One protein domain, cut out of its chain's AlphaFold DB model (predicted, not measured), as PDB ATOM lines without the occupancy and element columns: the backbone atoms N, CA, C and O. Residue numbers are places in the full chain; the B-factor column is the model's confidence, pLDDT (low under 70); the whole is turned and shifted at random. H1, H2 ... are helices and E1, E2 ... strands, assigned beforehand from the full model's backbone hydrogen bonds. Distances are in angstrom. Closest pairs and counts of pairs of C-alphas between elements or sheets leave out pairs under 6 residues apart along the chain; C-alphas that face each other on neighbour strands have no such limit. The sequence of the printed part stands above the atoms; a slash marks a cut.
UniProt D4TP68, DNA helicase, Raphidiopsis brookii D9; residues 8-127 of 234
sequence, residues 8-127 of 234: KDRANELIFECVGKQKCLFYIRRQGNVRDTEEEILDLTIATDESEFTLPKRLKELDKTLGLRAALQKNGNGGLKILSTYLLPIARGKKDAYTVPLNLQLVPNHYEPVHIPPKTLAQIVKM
ATOM      1  N   LYS A   8     -10.288 -20.523   3.947       71.25
ATOM      2  CA  LYS A   8     -10.628 -21.396   2.820       71.25
ATOM      3  C   LYS A   8      -9.550 -22.457   2.595       71.25
ATOM      4  O   LYS A   8      -9.883 -23.632   2.483       71.25
ATOM      5  N   ASP A   9      -8.282 -22.064   2.618       75.94
ATOM      6  CA  ASP A   9      -7.148 -22.978   2.466       75.94
ATOM      7  C   ASP A   9      -7.117 -23.998   3.602       75.94
ATOM      8  O   ASP A   9      -7.033 -25.200   3.360       75.94
ATOM      9  N   ARG A  10      -7.340 -23.542   4.842       76.94
ATOM     10  CA  ARG A  10      -7.433 -24.441   5.992       76.94
ATOM     11  C   ARG A  10      -8.600 -25.424   5.883       76.94
ATOM     12  O   ARG A  10      -8.455 -26.586   6.251       76.94
ATOM     13  N   ALA A  11      -9.758 -24.985   5.395       72.88
ATOM     14  CA  ALA A  11     -10.893 -25.875   5.169       72.88
ATOM     15  C   ALA A  11     -10.586 -26.915   4.078       72.88
ATOM     16  O   ALA A  11     -10.887 -28.093   4.263       72.88
ATOM     17  N   ASN A  12      -9.938 -26.505   2.986       76.56
ATOM     18  CA  ASN A  12      -9.511 -27.403   1.913       76.56
ATOM     19  C   ASN A  12      -8.515 -28.457   2.410       76.56
ATOM     20  O   ASN A  12      -8.690 -29.637   2.109       76.56
ATOM     21  N   GLU A  13      -7.520 -28.060   3.207       78.75
ATOM     22  CA  GLU A  13      -6.584 -28.988   3.854       78.75
ATOM     23  C   GLU A  13      -7.321 -30.010   4.721       78.75
ATOM     24  O   GLU A  13      -7.098 -31.210   4.587       78.75
ATOM     25  N   LEU A  14      -8.235 -29.554   5.583       74.75
ATOM     26  CA  LEU A  14      -8.977 -30.431   6.488       74.75
ATOM     27  C   LEU A  14      -9.889 -31.405   5.735       74.75
ATOM     28  O   LEU A  14      -9.997 -32.566   6.129       74.75
ATOM     29  N   ILE A  15     -10.526 -30.964   4.649       77.00
ATOM     30  CA  ILE A  15     -11.330 -31.834   3.783       77.00
ATOM     31  C   ILE A  15     -10.419 -32.847   3.087       77.00
ATOM     32  O   ILE A  15     -10.710 -34.040   3.113       77.00
ATOM     33  N   PHE A  16      -9.292 -32.413   2.525       78.62
ATOM     34  CA  PHE A  16      -8.346 -33.310   1.865       78.62
ATOM     35  C   PHE A  16      -7.770 -34.360   2.825       78.62
ATOM     36  O   PHE A  16      -7.729 -35.545   2.495       78.62
ATOM     37  N   GLU A  17      -7.392 -33.950   4.038       75.81
ATOM     38  CA  GLU A  17      -6.955 -34.854   5.101       75.81
ATOM     39  C   GLU A  17      -8.025 -35.889   5.458       75.81
ATOM     40  O   GLU A  17      -7.685 -37.047   5.696       75.81
ATOM     41  N   CYS A  18      -9.298 -35.482   5.499       72.62
ATOM     42  CA  CYS A  18     -10.403 -36.358   5.874       72.62
ATOM     43  C   CYS A  18     -10.836 -37.308   4.748       72.62
ATOM     44  O   CYS A  18     -11.091 -38.476   5.018       72.62
ATOM     45  N   VAL A  19     -10.970 -36.817   3.512       75.38
ATOM     46  CA  VAL A  19     -11.670 -37.522   2.415       75.38
ATOM     47  C   VAL A  19     -10.995 -37.416   1.046       75.38
ATOM     48  O   VAL A  19     -11.503 -37.957   0.066       75.38
ATOM     49  N   GLY A  20      -9.857 -36.729   0.940       73.88
ATOM     50  CA  GLY A  20      -9.147 -36.563  -0.333       73.88
ATOM     51  C   GLY A  20      -8.066 -37.605  -0.606       73.88
ATOM     52  O   GLY A  20      -7.741 -37.872  -1.762       73.88
ATOM     53  N   LYS A  21      -7.537 -38.246   0.442       74.69
ATOM     54  CA  LYS A  21      -6.489 -39.278   0.326       74.69
ATOM     55  C   LYS A  21      -7.000 -40.635  -0.164       74.69
ATOM     56  O   LYS A  21      -6.204 -41.447  -0.619       74.69
ATOM     57  N   GLN A  22      -8.303 -40.885  -0.062       76.00
ATOM     58  CA  GLN A  22      -8.919 -42.156  -0.430       76.00
ATOM     59  C   GLN A  22     -10.322 -41.943  -0.994       76.00
ATOM     60  O   GLN A  22     -10.979 -40.945  -0.692       76.00
ATOM     61  N   LYS A  23     -10.799 -42.904  -1.790       81.75
ATOM     62  CA  LYS A  23     -12.200 -42.941  -2.211       81.75
ATOM     63  C   LYS A  23     -13.084 -43.184  -0.991       81.75
ATOM     64  O   LYS A  23     -12.818 -44.084  -0.201       81.75
ATOM     65  N   CYS A  24     -14.125 -42.377  -0.858       84.56
ATOM     66  CA  CYS A  24     -15.147 -42.505   0.165       84.56
ATOM     67  C   CYS A  24     -16.502 -42.743  -0.492       84.56
ATOM     68  O   CYS A  24     -16.800 -42.166  -1.542       84.56
ATOM     69  N   LEU A  25     -17.332 -43.572   0.134       89.12
ATOM     70  CA  LEU A  25     -18.708 -43.744  -0.302       89.12
ATOM     71  C   LEU A  25     -19.558 -42.587   0.229       89.12
ATOM     72  O   LEU A  25     -19.628 -42.354   1.438       89.12
ATOM     73  N   PHE A  26     -20.219 -41.878  -0.679       90.88
ATOM     74  CA  PHE A  26     -21.174 -40.826  -0.362       90.88
ATOM     75  C   PHE A  26     -22.587 -41.249  -0.742       90.88
ATOM     76  O   PHE A  26     -22.827 -41.770  -1.830       90.88
ATOM     77  N   TYR A  27     -23.541 -40.934   0.124       92.94
ATOM     78  CA  TYR A  27     -24.955 -40.915  -0.205       92.94
ATOM     79  C   TYR A  27     -25.352 -39.531  -0.693       92.94
ATOM     80  O   TYR A  27     -25.256 -38.542   0.039       92.94
ATOM     81  N   ILE A  28     -25.784 -39.481  -1.950       91.44
ATOM     82  CA  ILE A  28     -26.200 -38.267  -2.642       91.44
ATOM     83  C   ILE A  28     -27.705 -38.106  -2.494       91.44
ATOM     84  O   ILE A  28     -28.457 -39.041  -2.763       91.44
ATOM     85  N   ARG A  29     -28.132 -36.904  -2.109       91.44
ATOM     86  CA  ARG A  29     -29.525 -36.459  -2.095       91.44
ATOM     87  C   ARG A  29     -29.648 -35.197  -2.933       91.44
ATOM     88  O   ARG A  29     -28.826 -34.287  -2.832       91.44
ATOM     89  N   ARG A  30     -30.686 -35.130  -3.759       89.50
ATOM     90  CA  ARG A  30     -30.936 -33.979  -4.627       89.50
ATOM     91  C   ARG A  30     -31.682 -32.893  -3.852       89.50
ATOM     92  O   ARG A  30     -32.764 -33.156  -3.346       89.50
ATOM     93  N   GLN A  31     -31.146 -31.677  -3.796       87.75
ATOM     94  CA  GLN A  31     -31.809 -30.502  -3.203       87.75
ATOM     95  C   GLN A  31     -32.545 -29.642  -4.244       87.75
ATOM     96  O   GLN A  31     -33.280 -28.724  -3.884       87.75
ATOM     97  N   GLY A  32     -32.406 -29.980  -5.526       82.06
ATOM     98  CA  GLY A  32     -33.044 -29.294  -6.645       82.06
ATOM     99  C   GLY A  32     -32.136 -28.230  -7.251       82.06
ATOM    100  O   GLY A  32     -30.923 -28.269  -7.074       82.06
ATOM    101  N   ASN A  33     -32.731 -27.277  -7.964       74.25
ATOM    102  CA  ASN A  33     -32.000 -26.252  -8.708       74.25
ATOM    103  C   ASN A  33     -32.085 -24.899  -8.012       74.25
ATOM    104  O   ASN A  33     -33.139 -24.524  -7.489       74.25
ATOM    105  N   VAL A  34     -30.999 -24.128  -8.066       63.72
ATOM    106  CA  VAL A  34     -31.093 -22.682  -7.838       63.72
ATOM    107  C   VAL A  34     -31.781 -22.101  -9.069       63.72
ATOM    108  O   VAL A  34     -31.370 -22.405 -10.192       63.72
ATOM    109  N   ARG A  35     -32.866 -21.340  -8.857       53.91
ATOM    110  CA  ARG A  35     -33.671 -20.715  -9.922       53.91
ATOM    111  C   ARG A  35     -32.737 -20.111 -10.986       53.91
ATOM    112  O   ARG A  35     -31.889 -19.296 -10.638       53.91
ATOM    113  N   ASP A  36     -32.885 -20.567 -12.231       54.03
ATOM    114  CA  ASP A  36     -32.147 -20.133 -13.432       54.03
ATOM    115  C   ASP A  36     -30.651 -20.479 -13.541       54.03
ATOM    116  O   ASP A  36     -29.899 -19.800 -14.235       54.03
ATOM    117  N   THR A  37     -30.209 -21.583 -12.935       64.94
ATOM    118  CA  THR A  37     -28.872 -22.148 -13.206       64.94
ATOM    119  C   THR A  37     -28.955 -23.528 -13.870       64.94
ATOM    120  O   THR A  37     -29.870 -24.314 -13.612       64.94
ATOM    121  N   GLU A  38     -27.969 -23.861 -14.712       74.81
ATOM    122  CA  GLU A  38     -27.747 -25.235 -15.204       74.81
ATOM    123  C   GLU A  38     -27.121 -26.154 -14.131       74.81
ATOM    124  O   GLU A  38     -26.680 -27.266 -14.434       74.81
ATOM    125  N   GLU A  39     -27.078 -25.705 -12.874       83.69
ATOM    126  CA  GLU A  39     -26.475 -26.404 -11.744       83.69
ATOM    127  C   GLU A  39     -27.549 -27.080 -10.878       83.69
ATOM    128  O   GLU A  39     -28.531 -26.464 -10.461       83.69
ATOM    129  N   GLU A  40     -27.333 -28.357 -10.575       86.19
ATOM    130  CA  GLU A  40     -28.090 -29.118  -9.586       86.19
ATOM    131  C   GLU A  40     -27.387 -29.019  -8.229       86.19
ATOM    132  O   GLU A  40     -26.175 -29.226  -8.116       86.19
ATOM    133  N   ILE A  41     -28.156 -28.719  -7.183       89.44
ATOM    134  CA  ILE A  41     -27.673 -28.690  -5.806       89.44
ATOM    135  C   ILE A  41     -27.856 -30.071  -5.198       89.44
ATOM    136  O   ILE A  41     -28.953 -30.637  -5.183       89.44
ATOM    137  N   LEU A  42     -26.763 -30.598  -4.665       90.44
ATOM    138  CA  LEU A  42     -26.677 -31.922  -4.080       90.44
ATOM    139  C   LEU A  42     -26.192 -31.813  -2.640       90.44
ATOM    140  O   LEU A  42     -25.264 -31.060  -2.345       90.44
ATOM    141  N   ASP A  43     -26.781 -32.620  -1.767       92.62
ATOM    142  CA  ASP A  43     -26.209 -32.924  -0.463       92.62
ATOM    143  C   ASP A  43     -25.541 -34.300  -0.536       92.62
ATOM    144  O   ASP A  43     -26.167 -35.297  -0.893       92.62
ATOM    145  N   LEU A  44     -24.259 -34.354  -0.190       92.31
ATOM    146  CA  LEU A  44     -23.449 -35.560  -0.126       92.31
ATOM    147  C   LEU A  44     -23.143 -35.849   1.338       92.31
ATOM    148  O   LEU A  44     -22.641 -34.981   2.045       92.31
ATOM    149  N   THR A  45     -23.429 -37.055   1.813       93.12
ATOM    150  CA  THR A  45     -23.099 -37.476   3.184       93.12
ATOM    151  C   THR A  45     -22.246 -38.732   3.139       93.12
ATOM    152  O   THR A  45     -22.594 -39.653   2.410       93.12
ATOM    153  N   ILE A  46     -21.150 -38.788   3.897       91.44
ATOM    154  CA  ILE A  46     -20.343 -40.015   3.980       91.44
ATOM    155  C   ILE A  46     -21.189 -41.145   4.584       91.44
ATOM    156  O   ILE A  46     -21.833 -40.944   5.621       91.44
ATOM    157  N   ALA A  47     -21.168 -42.310   3.933       92.44
ATOM    158  CA  ALA A  47     -21.858 -43.515   4.379       92.44
ATOM    159  C   ALA A  47     -21.301 -44.028   5.720       92.44
ATOM    160  O   ALA A  47     -20.094 -43.962   5.969       92.44
ATOM    161  N   THR A  48     -22.178 -44.528   6.591       90.69
ATOM    162  CA  THR A  48     -21.832 -44.984   7.951       90.69
ATOM    163  C   THR A  48     -22.342 -46.380   8.298       90.69
ATOM    164  O   THR A  48     -22.039 -46.888   9.374       90.69
ATOM    165  N   ASP A  49     -23.114 -46.994   7.411       88.25
ATOM    166  CA  ASP A  49     -23.753 -48.306   7.543       88.25
ATOM    167  C   ASP A  49     -23.145 -49.386   6.638       88.25
ATOM    168  O   ASP A  49     -23.525 -50.549   6.743       88.25
ATOM    169  N   GLU A  50     -22.172 -49.033   5.799       79.62
ATOM    170  CA  GLU A  50     -21.475 -49.988   4.936       79.62
ATOM    171  C   GLU A  50     -20.203 -50.511   5.604       79.62
ATOM    172  O   GLU A  50     -19.288 -49.755   5.932       79.62
ATOM    173  N   SER A  51     -20.142 -51.832   5.785       63.62
ATOM    174  CA  SER A  51     -19.051 -52.505   6.509       63.62
ATOM    175  C   SER A  51     -17.685 -52.379   5.827       63.62
ATOM    176  O   SER A  51     -16.654 -52.386   6.499       63.62
ATOM    177  N   GLU A  52     -17.673 -52.213   4.504       68.56
ATOM    178  CA  GLU A  52     -16.454 -52.089   3.699       68.56
ATOM    179  C   GLU A  52     -15.795 -50.707   3.816       68.56
ATOM    180  O   GLU A  52     -14.655 -50.528   3.384       68.56
ATOM    181  N   PHE A  53     -16.477 -49.717   4.404       68.81
ATOM    182  CA  PHE A  53     -15.975 -48.352   4.489       68.81
ATOM    183  C   PHE A  53     -15.793 -47.890   5.937       68.81
ATOM    184  O   PHE A  53     -16.741 -47.696   6.696       68.81
ATOM    185  N   THR A  54     -14.544 -47.625   6.321       74.06
ATOM    186  CA  THR A  54     -14.238 -47.050   7.632       74.06
ATOM    187  C   THR A  54     -14.287 -45.528   7.585       74.06
ATOM    188  O   THR A  54     -13.508 -44.898   6.865       74.06
ATOM    189  N   LEU A  55     -15.140 -44.932   8.423       81.19
ATOM    190  CA  LEU A  55     -15.141 -43.491   8.675       81.19
ATOM    191  C   LEU A  55     -13.725 -42.987   9.020       81.19
ATOM    192  O   LEU A  55     -13.036 -43.607   9.839       81.19
ATOM    193  N   PRO A  56     -13.304 -41.832   8.473       79.81
ATOM    194  CA  PRO A  56     -12.057 -41.179   8.856       79.81
ATOM    195  C   PRO A  56     -11.929 -41.022  10.377       79.81
ATOM    196  O   PRO A  56     -12.886 -40.633  11.049       79.81
ATOM    197  N   LYS A  57     -10.729 -41.270  10.919       83.00
ATOM    198  CA  LYS A  57     -10.459 -41.323  12.370       83.00
ATOM    199  C   LYS A  57     -11.045 -40.137  13.148       83.00
ATOM    200  O   LYS A  57     -11.738 -40.352  14.134       83.00
ATOM    201  N   ARG A  58     -10.849 -38.904  12.663       81.50
ATOM    202  CA  ARG A  58     -11.392 -37.690  13.304       81.50
ATOM    203  C   ARG A  58     -12.922 -37.674  13.377       81.50
ATOM    204  O   ARG A  58     -13.479 -37.224  14.366       81.50
ATOM    205  N   LEU A  59     -13.610 -38.146  12.337       85.06
ATOM    206  CA  LEU A  59     -15.077 -38.205  12.318       85.06
ATOM    207  C   LEU A  59     -15.595 -39.280  13.278       85.06
ATOM    208  O   LEU A  59     -16.564 -39.048  13.996       85.06
ATOM    209  N   LYS A  60     -14.884 -40.412  13.345       86.19
ATOM    210  CA  LYS A  60     -15.155 -41.487  14.303       86.19
ATOM    211  C   LYS A  60     -14.988 -41.020  15.754       86.19
ATOM    212  O   LYS A  60     -15.849 -41.304  16.574       86.19
ATOM    213  N   GLU A  61     -13.925 -40.276  16.060       88.25
ATOM    214  CA  GLU A  61     -13.683 -39.700  17.396       88.25
ATOM    215  C   GLU A  61     -14.759 -38.686  17.814       88.25
ATOM    216  O   GLU A  61     -15.071 -38.574  18.995       88.25
ATOM    217  N   LEU A  62     -15.343 -37.964  16.854       87.81
ATOM    218  CA  LEU A  62     -16.395 -36.975  17.105       87.81
ATOM    219  C   LEU A  62     -17.810 -37.565  17.159       87.81
ATOM    220  O   LEU A  62     -18.750 -36.820  17.432       87.81
ATOM    221  N   ASP A  63     -17.983 -38.857  16.863       90.00
ATOM    222  CA  ASP A  63     -19.296 -39.486  16.671       90.00
ATOM    223  C   ASP A  63     -20.166 -38.723  15.643       90.00
ATOM    224  O   ASP A  63     -21.355 -38.435  15.832       90.00
ATOM    225  N   LYS A  64     -19.541 -38.313  14.529       91.88
ATOM    226  CA  LYS A  64     -20.179 -37.566  13.433       91.88
ATOM    227  C   LYS A  64     -19.846 -38.169  12.072       91.88
ATOM    228  O   LYS A  64     -18.852 -38.862  11.898       91.88
ATOM    229  N   THR A  65     -20.664 -37.836  11.081       91.94
ATOM    230  CA  THR A  65     -20.344 -37.985   9.657       91.94
ATOM    231  C   THR A  65     -20.183 -36.610   9.008       91.94
ATOM    232  O   THR A  65     -20.625 -35.595   9.552       91.94
ATOM    233  N   LEU A  66     -19.535 -36.561   7.847       90.62
ATOM    234  CA  LEU A  66     -19.352 -35.335   7.076       90.62
ATOM    235  C   LEU A  66     -20.457 -35.211   6.025       90.62
ATOM    236  O   LEU A  66     -20.657 -36.114   5.211       90.62
ATOM    237  N   GLY A  67     -21.140 -34.071   6.043       92.00
ATOM    238  CA  GLY A  67     -22.043 -33.621   4.994       92.00
ATOM    239  C   GLY A  67     -21.403 -32.515   4.161       92.00
ATOM    240  O   GLY A  67     -20.742 -31.629   4.699       92.00
ATOM    241  N   LEU A  68     -21.622 -32.538   2.854       90.94
ATOM    242  CA  LEU A  68     -21.190 -31.516   1.908       90.94
ATOM    243  C   LEU A  68     -22.398 -31.085   1.090       90.94
ATOM    244  O   LEU A  68     -23.106 -31.935   0.558       90.94
ATOM    245  N   ARG A  69     -22.604 -29.781   0.944       91.31
ATOM    246  CA  ARG A  69     -23.496 -29.258  -0.087       91.31
ATOM    247  C   ARG A  69     -22.655 -28.836  -1.267       91.31
ATOM    248  O   ARG A  69     -21.687 -28.096  -1.092       91.31
ATOM    249  N   ALA A  70     -23.029 -29.277  -2.454       89.56
ATOM    250  CA  ALA A  70     -22.296 -28.972  -3.663       89.56
ATOM    251  C   ALA A  70     -23.219 -28.637  -4.830       89.56
ATOM    252  O   ALA A  70     -24.359 -29.093  -4.884       89.56
ATOM    253  N   ALA A  71     -22.695 -27.843  -5.756       88.69
ATOM    254  CA  ALA A  71     -23.279 -27.626  -7.067       88.69
ATOM    255  C   ALA A  71     -22.583 -28.525  -8.094       88.69
ATOM    256  O   ALA A  71     -21.358 -28.691  -8.066       88.69
ATOM    257  N   LEU A  72     -23.381 -29.096  -8.989       85.19
ATOM    258  CA  LEU A  72     -22.937 -29.931 -10.096       85.19
ATOM    259  C   LEU A  72     -23.628 -29.463 -11.375       85.19
ATOM    260  O   LEU A  72     -24.852 -29.362 -11.406       85.19
ATOM    261  N   GLN A  73     -22.873 -29.209 -12.443       79.88
ATOM    262  CA  GLN A  73     -23.486 -28.897 -13.735       79.88
ATOM    263  C   GLN A  73     -24.253 -30.112 -14.271       79.88
ATOM    264  O   GLN A  73     -23.778 -31.246 -14.188       79.88
ATOM    265  N   LYS A  74     -25.427 -29.892 -14.874       75.31
ATOM    266  CA  LYS A  74     -26.270 -30.968 -15.440       75.31
ATOM    267  C   LYS A  74     -25.586 -31.796 -16.527       75.31
ATOM    268  O   LYS A  74     -25.969 -32.942 -16.745       75.31
ATOM    269  N   ASN A  75     -24.597 -31.225 -17.206       73.00
ATOM    270  CA  ASN A  75     -23.772 -31.896 -18.210       73.00
ATOM    271  C   ASN A  75     -22.567 -32.650 -17.599       73.00
ATOM    272  O   ASN A  75     -21.859 -33.338 -18.327       73.00
ATOM    273  N   GLY A  76     -22.335 -32.536 -16.285       69.62
ATOM    274  CA  GLY A  76     -21.204 -33.140 -15.575       69.62
ATOM    275  C   GLY A  76     -19.873 -32.393 -15.726       69.62
ATOM    276  O   GLY A  76     -18.864 -32.843 -15.182       69.62
ATOM    277  N   ASN A  77     -19.846 -31.259 -16.430       68.94
ATOM    278  CA  ASN A  77     -18.629 -30.483 -16.657       68.94
ATOM    279  C   ASN A  77     -18.274 -29.606 -15.444       68.94
ATOM    280  O   ASN A  77     -19.123 -29.235 -14.636       68.94
ATOM    281  N   GLY A  78     -16.986 -29.276 -15.299       67.62
ATOM    282  CA  GLY A  78     -16.500 -28.362 -14.254       67.62
ATOM    283  C   GLY A  78     -16.364 -28.964 -12.848       67.62
ATOM    284  O   GLY A  78     -15.931 -28.265 -11.933       67.62
ATOM    285  N   GLY A  79     -16.678 -30.252 -12.672       75.62
ATOM    286  CA  GLY A  79     -16.501 -30.967 -11.408       75.62
ATOM    287  C   GLY A  79     -17.530 -30.607 -10.330       75.62
ATOM    288  O   GLY A  79     -18.570 -30.009 -10.594       75.62
ATOM    289  N   LEU A  80     -17.250 -31.030  -9.093       81.00
ATOM    290  CA  LEU A  80     -18.139 -30.829  -7.948       81.00
ATOM    291  C   LEU A  80     -17.729 -29.574  -7.166       81.00
ATOM    292  O   LEU A  80     -16.705 -29.562  -6.481       81.00
ATOM    293  N   LYS A  81     -18.545 -28.519  -7.223       85.19
ATOM    294  CA  LYS A  81     -18.278 -27.265  -6.507       85.19
ATOM    295  C   LYS A  81     -18.850 -27.328  -5.096       85.19
ATOM    296  O   LYS A  81     -20.053 -27.171  -4.907       85.19
ATOM    297  N   ILE A  82     -17.993 -27.519  -4.095       86.00
ATOM    298  CA  ILE A  82     -18.407 -27.534  -2.684       86.00
ATOM    299  C   ILE A  82     -18.820 -26.116  -2.255       86.00
ATOM    300  O   ILE A  82     -18.027 -25.178  -2.319       86.00
ATOM    301  N   LEU A  83     -20.071 -25.973  -1.820       86.62
ATOM    302  CA  LEU A  83     -20.675 -24.723  -1.352       86.62
ATOM    303  C   LEU A  83     -20.590 -24.591   0.171       86.62
ATOM    304  O   LEU A  83     -20.362 -23.500   0.690       86.62
ATOM    305  N   SER A  84     -20.774 -25.697   0.890       86.81
ATOM    306  CA  SER A  84     -20.686 -25.734   2.349       86.81
ATOM    307  C   SER A  84     -20.380 -27.134   2.867       86.81
ATOM    308  O   SER A  84     -20.565 -28.139   2.177       86.81
ATOM    309  N   THR A  85     -19.900 -27.190   4.108       88.06
ATOM    310  CA  THR A  85     -19.564 -28.423   4.818       88.06
ATOM    311  C   THR A  85     -20.229 -28.443   6.190       88.06
ATOM    312  O   THR A  85     -20.411 -27.403   6.826       88.06
ATOM    313  N   TYR A  86     -20.619 -29.632   6.643       88.88
ATOM    314  CA  TYR A  86     -21.380 -29.842   7.870       88.88
ATOM    315  C   TYR A  86     -20.872 -31.075   8.610       88.88
ATOM    316  O   TYR A  86     -20.599 -32.106   7.998       88.88
ATOM    317  N   LEU A  87     -20.823 -31.001   9.939       89.81
ATOM    318  CA  LEU A  87     -20.728 -32.188  10.784       89.81
ATOM    319  C   LEU A  87     -22.143 -32.632  11.150       89.81
ATOM    320  O   LEU A  87     -22.899 -31.884  11.768       89.81
ATOM    321  N   LEU A  88     -22.507 -33.844  10.748       90.75
ATOM    322  CA  LEU A  88     -23.847 -34.400  10.897       90.75
ATOM    323  C   LEU A  88     -23.838 -35.582  11.879       90.75
ATOM    324  O   LEU A  88     -22.816 -36.254  12.017       90.75
ATOM    325  N   PRO A  89     -24.957 -35.883  12.562       91.19
ATOM    326  CA  PRO A  89     -25.085 -37.120  13.336       91.19
ATOM    327  C   PRO A  89     -24.848 -38.361  12.462       91.19
ATOM    328  O   PRO A  89     -25.298 -38.376  11.315       91.19
ATOM    329  N   ILE A  90     -24.230 -39.420  13.005       91.19
ATOM    330  CA  ILE A  90     -23.930 -40.666  12.264       91.19
ATOM    331  C   ILE A  90     -25.159 -41.237  11.547       91.19
ATOM    332  O   ILE A  90     -25.043 -41.711  10.420       91.19
ATOM    333  N   ALA A  91     -26.347 -41.131  12.154       89.00
ATOM    334  CA  ALA A  91     -27.602 -41.610  11.572       89.00
ATOM    335  C   ALA A  91     -27.927 -41.002  10.192       89.00
ATOM    336  O   ALA A  91     -28.604 -41.641   9.395       89.00
ATOM    337  N   ARG A  92     -27.436 -39.791   9.880       89.25
ATOM    338  CA  ARG A  92     -27.623 -39.159   8.558       89.25
ATOM    339  C   ARG A  92     -26.810 -39.822   7.447       89.25
ATOM    340  O   ARG A  92     -27.140 -39.640   6.276       89.25
ATOM    341  N   GLY A  93     -25.772 -40.564   7.819       89.69
ATOM    342  CA  GLY A  93     -24.948 -41.342   6.906       89.69
ATOM    343  C   GLY A  93     -25.489 -42.736   6.615       89.69
ATOM    344  O   GLY A  93     -24.766 -43.501   6.002       89.69
ATOM    345  N   LYS A  94     -26.721 -43.068   7.028       91.06
ATOM    346  CA  LYS A  94     -27.384 -44.316   6.636       91.06
ATOM    347  C   LYS A  94     -28.104 -44.171   5.298       91.06
ATOM    348  O   LYS A  94     -28.634 -43.095   4.990       91.06
ATOM    349  N   LYS A  95     -28.146 -45.260   4.534       90.50
ATOM    350  CA  LYS A  95     -28.872 -45.354   3.270       90.50
ATOM    351  C   LYS A  95     -30.375 -45.255   3.508       90.50
ATOM    352  O   LYS A  95     -30.921 -45.843   4.440       90.50
ATOM    353  N   ASP A  96     -31.056 -44.551   2.617       85.56
ATOM    354  CA  ASP A  96     -32.516 -44.529   2.534       85.56
ATOM    355  C   ASP A  96     -32.983 -44.587   1.067       85.56
ATOM    356  O   ASP A  96     -32.176 -44.554   0.132       85.56
ATOM    357  N   ALA A  97     -34.298 -44.680   0.851       81.12
ATOM    358  CA  ALA A  97     -34.898 -44.772  -0.485       81.12
ATOM    359  C   ALA A  97     -34.651 -43.534  -1.372       81.12
ATOM    360  O   ALA A  97     -34.872 -43.581  -2.580       81.12
ATOM    361  N   TYR A  98     -34.185 -42.433  -0.785       83.81
ATOM    362  CA  TYR A  98     -33.919 -41.159  -1.442       83.81
ATOM    363  C   TYR A  98     -32.424 -40.888  -1.619       83.81
ATOM    364  O   TYR A  98     -32.034 -39.754  -1.902       83.81
ATOM    365  N   THR A  99     -31.578 -41.908  -1.458       88.88
ATOM    366  CA  THR A  99     -30.126 -41.791  -1.619       88.88
ATOM    367  C   THR A  99     -29.616 -42.566  -2.822       88.88
ATOM    368  O   THR A  99     -30.034 -43.694  -3.078       88.88
ATOM    369  N   VAL A 100     -28.656 -41.976  -3.535       89.81
ATOM    370  CA  VAL A 100     -27.840 -42.684  -4.528       89.81
ATOM    371  C   VAL A 100     -26.420 -42.846  -3.981       89.81
ATOM    372  O   VAL A 100     -25.797 -41.839  -3.634       89.81
ATOM    373  N   PRO A 101     -25.897 -44.083  -3.885       90.31
ATOM    374  CA  PRO A 101     -24.516 -44.323  -3.491       90.31
ATOM    375  C   PRO A 101     -23.554 -43.912  -4.608       90.31
ATOM    376  O   PRO A 101     -23.731 -44.298  -5.765       90.31
ATOM    377  N   LEU A 102     -22.508 -43.164  -4.260       88.00
ATOM    378  CA  LEU A 102     -21.433 -42.810  -5.177       88.00
ATOM    379  C   LEU A 102     -20.074 -42.822  -4.478       88.00
ATOM    380  O   LEU A 102     -19.854 -42.115  -3.497       88.00
ATOM    381  N   ASN A 103     -19.144 -43.603  -5.024       85.88
ATOM    382  CA  ASN A 103     -17.755 -43.615  -4.582       85.88
ATOM    383  C   ASN A 103     -17.018 -42.412  -5.169       85.88
ATOM    384  O   ASN A 103     -16.791 -42.353  -6.378       85.88
ATOM    385  N   LEU A 104     -16.630 -41.467  -4.314       82.31
ATOM    386  CA  LEU A 104     -15.929 -40.247  -4.705       82.31
ATOM    387  C   LEU A 104     -14.617 -40.097  -3.950       82.31
ATOM    388  O   LEU A 104     -14.530 -40.372  -2.758       82.31
ATOM    389  N   GLN A 105     -13.610 -39.577  -4.640       81.00
ATOM    390  CA  GLN A 105     -12.401 -39.048  -4.021       81.00
ATOM    391  C   GLN A 105     -12.394 -37.537  -4.222       81.00
ATOM    392  O   GLN A 105     -12.454 -37.062  -5.355       81.00
ATOM    393  N   LEU A 106     -12.355 -36.778  -3.128       77.75
ATOM    394  CA  LEU A 106     -12.420 -35.318  -3.188       77.75
ATOM    395  C   LEU A 106     -11.009 -34.732  -3.218       77.75
ATOM    396  O   LEU A 106     -10.399 -34.492  -2.177       77.75
ATOM    397  N   VAL A 107     -10.489 -34.514  -4.425       75.81
ATOM    398  CA  VAL A 107      -9.161 -33.926  -4.644       75.81
ATOM    399  C   VAL A 107      -9.296 -32.408  -4.870       75.81
ATOM    400  O   VAL A 107      -9.993 -31.997  -5.799       75.81
ATOM    401  N   PRO A 108      -8.662 -31.553  -4.042       69.19
ATOM    402  CA  PRO A 108      -8.684 -30.101  -4.209       69.19
ATOM    403  C   PRO A 108      -8.076 -29.669  -5.541       69.19
ATOM    404  O   PRO A 108      -7.070 -30.230  -5.967       69.19
ATOM    405  N   ASN A 109      -8.641 -28.623  -6.152       62.69
ATOM    406  CA  ASN A 109      -8.113 -27.966  -7.359       62.69
ATOM    407  C   ASN A 109      -7.820 -28.922  -8.529       62.69
ATOM    408  O   ASN A 109      -7.022 -28.605  -9.411       62.69
ATOM    409  N   HIS A 110      -8.458 -30.092  -8.542       59.84
ATOM    410  CA  HIS A 110      -8.346 -31.020  -9.647       59.84
ATOM    411  C   HIS A 110      -9.274 -30.534 -10.761       59.84
ATOM    412  O   HIS A 110     -10.493 -30.523 -10.609       59.84
ATOM    413  N   TYR A 111      -8.669 -30.046 -11.844       50.69
ATOM    414  CA  TYR A 111      -9.375 -29.539 -13.023       50.69
ATOM    415  C   TYR A 111      -9.956 -30.655 -13.893       50.69
ATOM    416  O   TYR A 111     -10.748 -30.372 -14.792       50.69
ATOM    417  N   GLU A 112      -9.584 -31.911 -13.638       54.28
ATOM    418  CA  GLU A 112     -10.244 -33.031 -14.288       54.28
ATOM    419  C   GLU A 112     -11.642 -33.209 -13.686       54.28
ATOM    420  O   GLU A 112     -11.797 -33.195 -12.458       54.28
ATOM    421  N   PRO A 113     -12.681 -33.341 -14.528       55.41
ATOM    422  CA  PRO A 113     -14.037 -33.502 -14.047       55.41
ATOM    423  C   PRO A 113     -14.078 -34.704 -13.110       55.41
ATOM    424  O   PRO A 113     -13.617 -35.791 -13.459       55.41
ATOM    425  N   VAL A 114     -14.647 -34.514 -11.915       58.06
ATOM    426  CA  VAL A 114     -15.077 -35.640 -11.083       58.06
ATOM    427  C   VAL A 114     -15.888 -36.539 -12.005       58.06
ATOM    428  O   VAL A 114     -16.958 -36.133 -12.457       58.06
ATOM    429  N   HIS A 115     -15.353 -37.714 -12.343       64.38
ATOM    430  CA  HIS A 115     -15.963 -38.576 -13.344       64.38
ATOM    431  C   HIS A 115     -17.188 -39.256 -12.730       64.38
ATOM    432  O   HIS A 115     -17.180 -40.443 -12.415       64.38
ATOM    433  N   ILE A 116     -18.270 -38.499 -12.554       74.69
ATOM    434  CA  ILE A 116     -19.587 -39.045 -12.264       74.69
ATOM    435  C   ILE A 116     -20.054 -39.699 -13.564       74.69
ATOM    436  O   ILE A 116     -20.199 -39.005 -14.572       74.69
ATOM    437  N   PRO A 117     -20.258 -41.027 -13.600       78.69
ATOM    438  CA  PRO A 117     -20.686 -41.689 -14.821       78.69
ATOM    439  C   PRO A 117     -22.000 -41.075 -15.338       78.69
ATOM    440  O   PRO A 117     -22.899 -40.833 -14.526       78.69
ATOM    441  N   PRO A 118     -22.180 -40.886 -16.660       79.69
ATOM    442  CA  PRO A 118     -23.395 -40.279 -17.217       79.69
ATOM    443  C   PRO A 118     -24.688 -40.968 -16.763       79.69
ATOM    444  O   PRO A 118     -25.701 -40.319 -16.514       79.69
ATOM    445  N   LYS A 119     -24.644 -42.294 -16.577       83.88
ATOM    446  CA  LYS A 119     -25.762 -43.078 -16.036       83.88
ATOM    447  C   LYS A 119     -26.121 -42.659 -14.608       83.88
ATOM    448  O   LYS A 119     -27.301 -42.516 -14.297       83.88
ATOM    449  N   THR A 120     -25.122 -42.448 -13.756       83.25
ATOM    450  CA  THR A 120     -25.322 -41.995 -12.376       83.25
ATOM    451  C   THR A 120     -25.813 -40.555 -12.339       83.25
ATOM    452  O   THR A 120     -26.729 -40.246 -11.586       83.25
ATOM    453  N   LEU A 121     -25.286 -39.687 -13.205       82.50
ATOM    454  CA  LEU A 121     -25.775 -38.316 -13.346       82.50
ATOM    455  C   LEU A 121     -27.257 -38.286 -13.749       82.50
ATOM    456  O   LEU A 121     -28.064 -37.616 -13.110       82.50
ATOM    457  N   ALA A 122     -27.642 -39.087 -14.746       83.56
ATOM    458  CA  ALA A 122     -29.032 -39.222 -15.171       83.56
ATOM    459  C   ALA A 122     -29.943 -39.773 -14.060       83.56
ATOM    460  O   ALA A 122     -31.106 -39.379 -13.974       83.56
ATOM    461  N   GLN A 123     -29.433 -40.665 -13.203       86.38
ATOM    462  CA  GLN A 123     -30.154 -41.120 -12.013       86.38
ATOM    463  C   GLN A 123     -30.349 -39.974 -11.020       86.38
ATOM    464  O   GLN A 123     -31.484 -39.728 -10.624       86.38
ATOM    465  N   ILE A 124     -29.285 -39.240 -10.685       84.44
ATOM    466  CA  ILE A 124     -29.319 -38.114  -9.742       84.44
ATOM    467  C   ILE A 124     -30.327 -37.049 -10.190       84.44
ATOM    468  O   ILE A 124     -31.162 -36.626  -9.396       84.44
ATOM    469  N   VAL A 125     -30.323 -36.667 -11.469       82.00
ATOM    470  CA  VAL A 125     -31.249 -35.655 -12.018       82.00
ATOM    471  C   VAL A 125     -32.715 -36.112 -11.964       82.00
ATOM    472  O   VAL A 125     -33.618 -35.282 -11.859       82.00
ATOM    473  N   LYS A 126     -32.980 -37.423 -12.001       84.00
ATOM    474  CA  LYS A 126     -34.335 -37.987 -11.878       84.00
ATOM    475  C   LYS A 126     -34.783 -38.195 -10.430       84.00
ATOM    476  O   LYS A 126     -35.958 -38.481 -10.212       84.00
ATOM    477  N   MET A 127     -33.888 -38.064  -9.449       82.31
ATOM    478  CA  MET A 127     -34.247 -38.234  -8.042       82.31
ATOM    479  C   MET A 127     -35.264 -37.177  -7.593       82.31
ATOM    480  O   MET A 127     -35.216 -36.028  -8.060       82.31
TER     481      MET A 127
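What this domain is: This is residues 8 to 127 of the 234 residues of the protein "DNA helicase" of Raphidiopsis brookii D9 (UniProt D4TP68). A strongly twisted wall of five antiparallel strands, in the order E4, E3, E2, E1, E5, has H1 on one face and the tiny H3 on the opposite face. H4 packs near E1 and E5, short H2 lies toward one end of E3, and residues 105 to 117 loop out to Asn 109 and back. The printed part has 120 residues in a mixed class, with four named helices and five named strands in the order H1, E1, E2, H2, E3, E4, H3, E5, H4. It is compact, with a radius of gyration of the C-alphas of 13.7 A and spans of 40 by 35 by 24 A.

How they stand to each other: Start at E3, residues 64 to 73, and E4, residues 80 to 89, a hairpin with N 67 and O 86 at 2.8 A. E2, residues 39 to 46, pairs with E3 through N 42 and O 70, 2.8 A. E1, residues 24 to 33, makes a hairpin with E2, with N 29 and O 43 at 2.8 A. E5, residues 100 to 104, is an edge strand beside E1, with N 26 and O 102 at 2.9 A. E1 bends by 51 degrees at residue 27, and E4 by 76 degrees at residue 83. H1, residues 8 to 20, is on the sheet at a height of 8.8 A, over none of its strands. H3, residues 90 to 93, is on the opposite face, 6.6 A high and only just over E3, with 3 C-alphas on it. H4, residues 118 to 126, is on the sheet; its closest C-alphas to E1 are Arg 30 and Ile 124, 6.8 A. H2, residues 57 to 61, only grazes the sheet. In H1, H2 and H4 every O i to N i+4 pair is within hydrogen-bond range; H3 is too short for one.

Where its parts are: Find C-alpha 8 at (-10.628, -21.396, 2.820), where H1 begins its 15.6 A. E3 measures 28.7 A, E1 25.0 A and E4 23.3 A. H4 ends at C-alpha 126, (-34.335, -37.987, -11.878).

The domain as a whole: The farthest C-alphas, Asp 36 and Glu 61, are 40.9 A apart. The printed part has no cut, and the link E5 to H4 is long. Model confidence is under 70 at residues 34 to 37, 51 to 53, 76 to 78 and 108 to 115.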